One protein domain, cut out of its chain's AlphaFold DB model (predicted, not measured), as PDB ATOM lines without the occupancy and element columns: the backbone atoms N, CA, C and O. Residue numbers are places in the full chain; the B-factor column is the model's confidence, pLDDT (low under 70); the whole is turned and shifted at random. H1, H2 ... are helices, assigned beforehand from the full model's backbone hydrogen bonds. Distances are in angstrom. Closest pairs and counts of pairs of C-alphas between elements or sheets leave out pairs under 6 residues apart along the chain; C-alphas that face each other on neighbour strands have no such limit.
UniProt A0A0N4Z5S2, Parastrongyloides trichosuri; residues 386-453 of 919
ATOM      1  N   PHE A 386     185.252 222.571 145.420       89.94
ATOM      2  CA  PHE A 386     186.481 222.433 146.201       89.94
ATOM      3  C   PHE A 386     186.193 222.711 147.683       89.94
ATOM      4  O   PHE A 386     185.286 223.474 148.015       89.94
ATOM      5  N   CYS A 387     186.968 222.108 148.588       88.06
ATOM      6  CA  CYS A 387     186.908 222.470 150.003       88.06
ATOM      7  C   CYS A 387     187.691 223.767 150.235       88.06
ATOM      8  O   CYS A 387     188.908 223.779 150.058       88.06
ATOM      9  N   GLY A 388     187.014 224.844 150.650       87.12
ATOM     10  CA  GLY A 388     187.654 226.138 150.925       87.12
ATOM     11  C   GLY A 388     188.780 226.039 151.960       87.12
ATOM     12  O   GLY A 388     189.854 226.599 151.759       87.12
ATOM     13  N   THR A 389     188.586 225.225 153.002       87.62
ATOM     14  CA  THR A 389     189.598 224.951 154.032       87.62
ATOM     15  C   THR A 389     190.837 224.253 153.450       87.62
ATOM     16  O   THR A 389     191.960 224.630 153.770       87.62
ATOM     17  N   CYS A 390     190.677 223.298 152.526       86.25
ATOM     18  CA  CYS A 390     191.814 222.726 151.790       86.25
ATOM     19  C   CYS A 390     192.442 223.721 150.802       86.25
ATOM     20  O   CYS A 390     193.648 223.690 150.578       86.25
ATOM     21  N   VAL A 391     191.655 224.606 150.181       87.75
ATOM     22  CA  VAL A 391     192.180 225.634 149.268       87.75
ATOM     23  C   VAL A 391     193.089 226.619 150.007       87.75
ATOM     24  O   VAL A 391     194.135 226.957 149.460       87.75
ATOM     25  N   GLU A 392     192.729 227.017 151.230       85.25
ATOM     26  CA  GLU A 392     193.498 227.946 152.069       85.25
ATOM     27  C   GLU A 392     194.746 227.310 152.711       85.25
ATOM     28  O   GLU A 392     195.805 227.935 152.704       85.25
ATOM     29  N   TYR A 393     194.649 226.083 153.243       82.81
ATOM     30  CA  TYR A 393     195.727 225.476 154.044       82.81
ATOM     31  C   TYR A 393     196.614 224.466 153.288       82.81
ATOM     32  O   TYR A 393     197.758 224.251 153.689       82.81
ATOM     33  N   GLU A 394     196.144 223.827 152.206       83.81
ATOM     34  CA  GLU A 394     196.951 222.829 151.486       83.81
ATOM     35  C   GLU A 394     197.817 223.469 150.393       83.81
ATOM     36  O   GLU A 394     197.309 224.022 149.413       83.81
ATOM     37  N   GLN A 395     199.136 223.272 150.489       84.00
ATOM     38  CA  GLN A 395     200.139 223.723 149.509       84.00
ATOM     39  C   GLN A 395     200.167 222.857 148.228       84.00
ATOM     40  O   GLN A 395     201.212 222.414 147.747       84.00
ATOM     41  N   LYS A 396     198.978 222.585 147.679       85.88
ATOM     42  CA  LYS A 396     198.744 221.914 146.394       85.88
ATOM     43  C   LYS A 396     198.613 222.944 145.274       85.88
ATOM     44  O   LYS A 396     198.196 224.083 145.495       85.88
ATOM     45  N   LEU A 397     198.902 222.539 144.046       87.12
ATOM     46  CA  LEU A 397     198.661 223.338 142.840       87.12
ATOM     47  C   LEU A 397     197.179 223.280 142.419       87.12
ATOM     48  O   LEU A 397     196.383 222.531 142.984       87.12
ATOM     49  N   SER A 398     196.773 224.081 141.429       87.94
ATOM     50  CA  SER A 398     195.394 224.020 140.901       87.94
ATOM     51  C   SER A 398     195.096 222.685 140.216       87.94
ATOM     52  O   SER A 398     194.021 222.127 140.403       87.94
ATOM     53  N   ILE A 399     196.074 222.167 139.471       85.19
ATOM     54  CA  ILE A 399     195.999 220.905 138.728       85.19
ATOM     55  C   ILE A 399     195.874 219.666 139.643       85.19
ATOM     56  O   ILE A 399     195.311 218.655 139.232       85.19
ATOM     57  N   GLU A 400     196.327 219.777 140.897       84.94
ATOM     58  CA  GLU A 400     196.373 218.702 141.905       84.94
ATOM     59  C   GLU A 400     195.143 218.654 142.838       84.94
ATOM     60  O   GLU A 400     195.042 217.764 143.685       84.94
ATOM     61  N   ARG A 401     194.222 219.628 142.758       86.31
ATOM     62  CA  ARG A 401     193.044 219.681 143.642       86.31
ATOM     63  C   ARG A 401     191.914 218.798 143.112       86.31
ATOM     64  O   ARG A 401     191.490 218.937 141.969       86.31
ATOM     65  N   VAL A 402     191.385 217.932 143.979       85.12
ATOM     66  CA  VAL A 402     190.263 217.029 143.669       85.12
ATOM     67  C   VAL A 402     188.922 217.781 143.773       85.12
ATOM     68  O   VAL A 402     188.643 218.352 144.830       85.12
ATOM     69  N   PRO A 403     188.084 217.801 142.715       88.12
ATOM     70  CA  PRO A 403     186.765 218.433 142.733       88.12
ATOM     71  C   PRO A 403     185.679 217.451 143.211       88.12
ATOM     72  O   PRO A 403     185.313 216.498 142.514       88.12
ATOM     73  N   PHE A 404     185.124 217.703 144.393       86.50
ATOM     74  CA  PHE A 404     184.164 216.826 145.067       86.50
ATOM     75  C   PHE A 404     182.739 216.960 144.521       86.50
ATOM     76  O   PHE A 404     182.259 218.069 144.282       86.50
ATOM     77  N   THR A 405     182.002 215.852 144.431       89.00
ATOM     78  CA  THR A 405     180.532 215.887 144.374       89.00
ATOM     79  C   THR A 405     179.942 216.363 145.705       89.00
ATOM     80  O   THR A 405     180.584 216.352 146.758       89.00
ATOM     81  N   LYS A 406     178.660 216.742 145.696       87.88
ATOM     82  CA  LYS A 406     177.939 217.213 146.891       87.88
ATOM     83  C   LYS A 406     177.779 216.148 147.992       87.88
ATOM     84  O   LYS A 406     177.433 216.492 149.125       87.88
ATOM     85  N   GLU A 407     177.996 214.869 147.691       84.94
ATOM     86  CA  GLU A 407     178.008 213.784 148.684       84.94
ATOM     87  C   GLU A 407     179.429 213.512 149.192       84.94
ATOM     88  O   GLU A 407     179.649 213.502 150.403       84.94
ATOM     89  N   GLU A 408     180.411 213.414 148.291       83.88
ATOM     90  CA  GLU A 408     181.834 213.288 148.640       83.88
ATOM     91  C   GLU A 408     182.317 214.440 149.524       83.88
ATOM     92  O   GLU A 408     182.991 214.194 150.519       83.88
ATOM     93  N   TYR A 409     181.914 215.679 149.217       86.19
ATOM     94  CA  TYR A 409     182.273 216.859 150.004       86.19
ATOM     95  C   TYR A 409     181.796 216.735 151.456       86.19
ATOM     96  O   TYR A 409     182.556 216.995 152.383       86.19
ATOM     97  N   ARG A 410     180.563 216.257 151.685       84.06
ATOM     98  CA  ARG A 410     180.047 216.036 153.047       84.06
ATOM     99  C   ARG A 410     180.770 214.904 153.774       84.06
ATOM    100  O   ARG A 410     180.911 214.983 154.987       84.06
ATOM    101  N   ASN A 411     181.207 213.871 153.056       83.38
ATOM    102  CA  ASN A 411     181.989 212.782 153.638       83.38
ATOM    103  C   ASN A 411     183.393 213.266 154.038       83.38
ATOM    104  O   ASN A 411     183.806 213.034 155.169       83.38
ATOM    105  N   HIS A 412     184.060 214.033 153.171       84.75
ATOM    106  CA  HIS A 412     185.336 214.696 153.451       84.75
ATOM    107  C   HIS A 412     185.252 215.652 154.654       84.75
ATOM    108  O   HIS A 412     186.070 215.539 155.564       84.75
ATOM    109  N   LEU A 413     184.226 216.513 154.732       83.00
ATOM    110  CA  LEU A 413     183.978 217.364 155.911       83.00
ATOM    111  C   LEU A 413     183.739 216.569 157.212       83.00
ATOM    112  O   LEU A 413     183.801 217.144 158.292       83.00
ATOM    113  N   GLN A 414     183.429 215.272 157.120       78.12
ATOM    114  CA  GLN A 414     183.199 214.367 158.254       78.12
ATOM    115  C   GLN A 414     184.368 213.391 158.486       78.12
ATOM    116  O   GLN A 414     184.174 212.396 159.182       78.12
ATOM    117  N   GLY A 415     185.532 213.595 157.852       74.56
ATOM    118  CA  GLY A 415     186.686 212.682 157.936       74.56
ATOM    119  C   GLY A 415     186.481 211.309 157.278       74.56
ATOM    120  O   GLY A 415     187.377 210.467 157.246       74.56
ATOM    121  N   LYS A 416     185.303 211.050 156.702       71.50
ATOM    122  CA  LYS A 416     184.953 209.744 156.144       71.50
ATOM    123  C   LYS A 416     185.729 209.491 154.863       71.50
ATOM    124  O   LYS A 416     185.681 210.298 153.934       71.50
ATOM    125  N   LYS A 417     186.345 208.306 154.789       65.38
ATOM    126  CA  LYS A 417     187.044 207.796 153.602       65.38
ATOM    127  C   LYS A 417     186.161 207.945 152.360       65.38
ATOM    128  O   LYS A 417     185.159 207.249 152.197       65.38
ATOM    129  N   THR A 418     186.542 208.886 151.506       64.50
ATOM    130  CA  THR A 418     185.947 209.112 150.187       64.50
ATOM    131  C   THR A 418     186.379 207.988 149.225       64.50
ATOM    132  O   THR A 418     187.324 207.254 149.531       64.50
ATOM    133  N   PRO A 419     185.750 207.821 148.041       60.84
ATOM    134  CA  PRO A 419     186.225 206.862 147.030       60.84
ATOM    135  C   PRO A 419     187.678 207.098 146.565       60.84
ATOM    136  O   PRO A 419     188.279 206.222 145.948       60.84
ATOM    137  N   TYR A 420     188.269 208.251 146.891       61.69
ATOM    138  CA  TYR A 420     189.582 208.719 146.448       61.69
ATOM    139  C   TYR A 420     190.795 208.090 147.158       61.69
ATOM    140  O   TYR A 420     191.907 208.601 147.031       61.69
ATOM    141  N   LYS A 421     190.625 206.981 147.895       59.34
ATOM    142  CA  LYS A 421     191.678 206.380 148.743       59.34
ATOM    143  C   LYS A 421     192.281 207.440 149.694       59.34
ATOM    144  O   LYS A 421     191.588 208.361 150.121       59.34
ATOM    145  N   ASN A 422     193.570 207.329 150.019       54.03
ATOM    146  CA  ASN A 422     194.255 208.192 150.987       54.03
ATOM    147  C   ASN A 422     194.528 209.633 150.482       54.03
ATOM    148  O   ASN A 422     195.160 210.409 151.198       54.03
ATOM    149  N   LEU A 423     194.078 210.023 149.279       53.41
ATOM    150  CA  LEU A 423     194.288 211.383 148.748       53.41
ATOM    151  C   LEU A 423     193.518 212.461 149.532       53.41
ATOM    152  O   LEU A 423     193.868 213.642 149.469       53.41
ATOM    153  N   VAL A 424     192.458 212.059 150.240       57.81
ATOM    154  CA  VAL A 424     191.552 212.942 150.983       57.81
ATOM    155  C   VAL A 424     191.269 212.311 152.348       57.81
ATOM    156  O   VAL A 424     190.200 211.749 152.585       57.81
ATOM    157  N   THR A 425     192.272 212.379 153.226       54.22
ATOM    158  CA  THR A 425     192.252 211.794 154.586       54.22
ATOM    159  C   THR A 425     192.261 212.873 155.682       54.22
ATOM    160  O   THR A 425     192.551 212.589 156.838       54.22
ATOM    161  N   ASN A 426     191.957 214.123 155.321       62.84
ATOM    162  CA  ASN A 426     191.952 215.253 156.247       62.84
ATOM    163  C   ASN A 426     190.583 215.363 156.932       62.84
ATOM    164  O   ASN A 426     189.592 215.738 156.296       62.84
ATOM    165  N   GLU A 427     190.533 215.021 158.221       69.50
ATOM    166  CA  GLU A 427     189.353 215.205 159.069       69.50
ATOM    167  C   GLU A 427     189.244 216.671 159.502       69.50
ATOM    168  O   GLU A 427     190.010 217.150 160.338       69.50
ATOM    169  N   HIS A 428     188.292 217.412 158.934       83.75
ATOM    170  CA  HIS A 428     188.112 218.812 159.308       83.75
ATOM    171  C   HIS A 428     187.393 218.959 160.648       83.75
ATOM    172  O   HIS A 428     186.222 218.612 160.809       83.75
ATOM    173  N   ALA A 429     188.108 219.529 161.613       85.38
ATOM    174  CA  ALA A 429     187.617 219.763 162.958       85.38
ATOM    175  C   ALA A 429     186.530 220.855 162.947       85.38
ATOM    176  O   ALA A 429     186.753 221.968 162.470       85.38
ATOM    177  N   THR A 430     185.342 220.559 163.477       86.75
ATOM    178  CA  THR A 430     184.218 221.513 163.536       86.75
ATOM    179  C   THR A 430     183.977 221.975 164.967       86.75
ATOM    180  O   THR A 430     184.076 221.187 165.906       86.75
ATOM    181  N   CYS A 431     183.657 223.257 165.154       88.50
ATOM    182  CA  CYS A 431     183.284 223.752 166.476       88.50
ATOM    183  C   CYS A 431     181.823 223.405 166.784       88.50
ATOM    184  O   CYS A 431     180.920 223.739 166.019       88.50
ATOM    185  N   ALA A 432     181.581 222.779 167.937       85.69
ATOM    186  CA  ALA A 432     180.237 222.427 168.397       85.69
ATOM    187  C   ALA A 432     179.423 223.626 168.935       85.69
ATOM    188  O   ALA A 432     178.205 223.509 169.101       85.69
ATOM    189  N   PHE A 433     180.094 224.753 169.200       87.06
ATOM    190  CA  PHE A 433     179.508 226.007 169.685       87.06
ATOM    191  C   PHE A 433     179.318 227.034 168.557       87.06
ATOM    192  O   PHE A 433     178.280 227.678 168.476       87.06
ATOM    193  N   CYS A 434     180.293 227.171 167.649       88.06
ATOM    194  CA  CYS A 434     180.206 228.073 166.497       88.06
ATOM    195  C   CYS A 434     179.633 227.362 165.249       88.06
ATOM    196  O   CYS A 434     180.398 226.717 164.521       88.06
ATOM    197  N   PRO A 435     178.329 227.503 164.926       82.12
ATOM    198  CA  PRO A 435     177.733 226.833 163.774       82.12
ATOM    199  C   PRO A 435     178.398 227.269 162.462       82.12
ATOM    200  O   PRO A 435     178.554 228.456 162.185       82.12
ATOM    201  N   GLY A 436     178.777 226.292 161.638       80.81
ATOM    202  CA  GLY A 436     179.385 226.526 160.325       80.81
ATOM    203  C   GLY A 436     180.878 226.874 160.333       80.81
ATOM    204  O   GLY A 436     181.448 226.980 159.249       80.81
ATOM    205  N   LYS A 437     181.543 227.006 161.493       83.38
ATOM    206  CA  LYS A 437     183.009 227.153 161.540       83.38
ATOM    207  C   LYS A 437     183.691 225.784 161.415       83.38
ATOM    208  O   LYS A 437     183.533 224.914 162.274       83.38
ATOM    209  N   ILE A 438     184.445 225.619 160.330       85.62
ATOM    210  CA  ILE A 438     185.167 224.399 159.946       85.62
ATOM    211  C   ILE A 438     186.663 224.728 159.889       85.62
ATOM    212  O   ILE A 438     187.059 225.666 159.201       85.62
ATOM    213  N   PHE A 439     187.487 223.954 160.592       86.88
ATOM    214  CA  PHE A 439     188.925 224.177 160.736       86.88
ATOM    215  C   PHE A 439     189.723 223.060 160.066       86.88
ATOM    216  O   PHE A 439     189.274 221.918 160.000       86.88
ATOM    217  N   TYR A 440     190.921 223.394 159.576       84.19
ATOM    218  CA  TYR A 440     191.760 222.446 158.840       84.19
ATOM    219  C   TYR A 440     192.146 221.230 159.698       84.19
ATOM    220  O   TYR A 440     191.859 220.105 159.300       84.19
ATOM    221  N   ASN A 441     192.684 221.495 160.898       85.06
ATOM    222  CA  ASN A 441     193.151 220.519 161.893       85.06
ATOM    223  C   ASN A 441     192.554 220.810 163.285       85.06
ATOM    224  O   ASN A 441     192.129 221.936 163.565       85.06
ATOM    225  N   SER A 442     192.645 219.834 164.195       84.06
ATOM    226  CA  SER A 442     192.332 219.962 165.630       84.06
ATOM    227  C   SER A 442     193.069 221.118 166.326       84.06
ATOM    228  O   SER A 442     192.466 221.836 167.116       84.06
ATOM    229  N   GLU A 443     194.333 221.372 165.987       86.56
ATOM    230  CA  GLU A 443     195.119 222.508 166.499       86.56
ATOM    231  C   GLU A 443     194.481 223.869 166.158       86.56
ATOM    232  O   GLU A 443     194.399 224.768 166.998       86.56
ATOM    233  N   ASN A 444     193.950 224.015 164.941       86.12
ATOM    234  CA  ASN A 444     193.243 225.230 164.538       86.12
ATOM    235  C   ASN A 444     191.911 225.389 165.287       86.12
ATOM    236  O   ASN A 444     191.537 226.514 165.621       86.12
ATOM    237  N   LEU A 445     191.238 224.279 165.616       89.00
ATOM    238  CA  LEU A 445     190.066 224.281 166.492       89.00
ATOM    239  C   LEU A 445     190.434 224.644 167.946       89.00
ATOM    240  O   LEU A 445     189.734 225.438 168.568       89.00
ATOM    241  N   PHE A 446     191.552 224.142 168.477       87.75
ATOM    242  CA  PHE A 446     192.060 224.482 169.814       87.75
ATOM    243  C   PHE A 446     192.401 225.976 169.927       87.75
ATOM    244  O   PHE A 446     191.943 226.655 170.848       87.75
ATOM    245  N   ARG A 447     193.116 226.524 168.932       88.88
ATOM    246  CA  ARG A 447     193.378 227.967 168.806       88.88
ATOM    247  C   ARG A 447     192.082 228.774 168.714       88.88
ATOM    248  O   ARG A 447     191.976 229.821 169.345       88.88
ATOM    249  N   HIS A 448     191.083 228.292 167.974       90.56
ATOM    250  CA  HIS A 448     189.763 228.919 167.929       90.56
ATOM    251  C   HIS A 448     189.077 228.919 169.303       90.56
ATOM    252  O   HIS A 448     188.579 229.966 169.713       90.56
ATOM    253  N   HIS A 449     189.079 227.794 170.022       89.88
ATOM    254  CA  HIS A 449     188.473 227.686 171.348       89.88
ATOM    255  C   HIS A 449     189.109 228.667 172.343       89.88
ATOM    256  O   HIS A 449     188.370 229.426 172.959       89.88
ATOM    257  N   ARG A 450     190.447 228.763 172.413       88.00
ATOM    258  CA  ARG A 450     191.144 229.732 173.289       88.00
ATOM    259  C   ARG A 450     190.894 231.212 172.952       88.00
ATOM    260  O   ARG A 450     191.118 232.059 173.803       88.00
ATOM    261  N   LEU A 451     190.481 231.538 171.722       88.44
ATOM    262  CA  LEU A 451     190.298 232.925 171.256       88.44
ATOM    263  C   LEU A 451     188.832 233.375 171.160       88.44
ATOM    264  O   LEU A 451     188.572 234.547 170.887       88.44
ATOM    265  N   GLN A 452     187.869 232.457 171.259       86.56
ATOM    266  CA  GLN A 452     186.453 232.725 170.946       86.56
ATOM    267  C   GLN A 452     185.465 232.039 171.899       86.56
ATOM    268  O   GLN A 452     184.270 232.316 171.818       86.56
ATOM    269  N   HIS A 453     185.938 231.157 172.778       90.56
ATOM    270  CA  HIS A 453     185.140 230.484 173.795       90.56
ATOM    271  C   HIS A 453     185.812 230.618 175.160       90.56
ATOM    272  O   HIS A 453     186.981 230.980 175.265       90.56
TER     273      HIS A 453
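This is residues 386 to 453 of the 919 residues of a protein of Parastrongyloides trichosuri (UniProt A0A0N4Z5S2). This is a domain of little regular structure, mostly looping chain: helix H3 lies at one end of the long axis, and the short helices H1 and H2 lie toward the other, separate from each other. Between H2 and H3 the chain makes a long loop, with a short antiparallel pairing before H3. The printed part has 68 residues, with three named helices in the order H1, H2, H3 and no named strand; the class is all helix, though under half of the residues are in named elements. The whole is compact, with a radius of gyration of the C-alphas of 12.6 A, yet elongated, spanning 36 by 23 by 18 A.

H3, residues 442 to 452, is apart from H1, residues 388 to 393, and from H2, residues 408 to 412. H1 and H2 are also apart. Residues 429 to 430 pair antiparallel with 438 to 439. In H1, H2 and H3 every O i to N i+4 pair is within hydrogen-bond range.

H3 is 15.0 A long, from C-alpha 442 at (192.332, 219.962, 165.630) to C-alpha 452 at (186.453, 232.725, 170.946). H1, 8.7 A, begins at C-alpha 388 at (187.654, 226.138, 150.925); H2 is 6.1 A.

The C-alphas farthest apart, of Ile 399 and His 453, are 37.9 A apart. The printed part has no cut. Both links, H1 to H2 and H2 to H3, are long; residues 395 to 400 stand free. Residues 417 to 427 have pLDDT under 70.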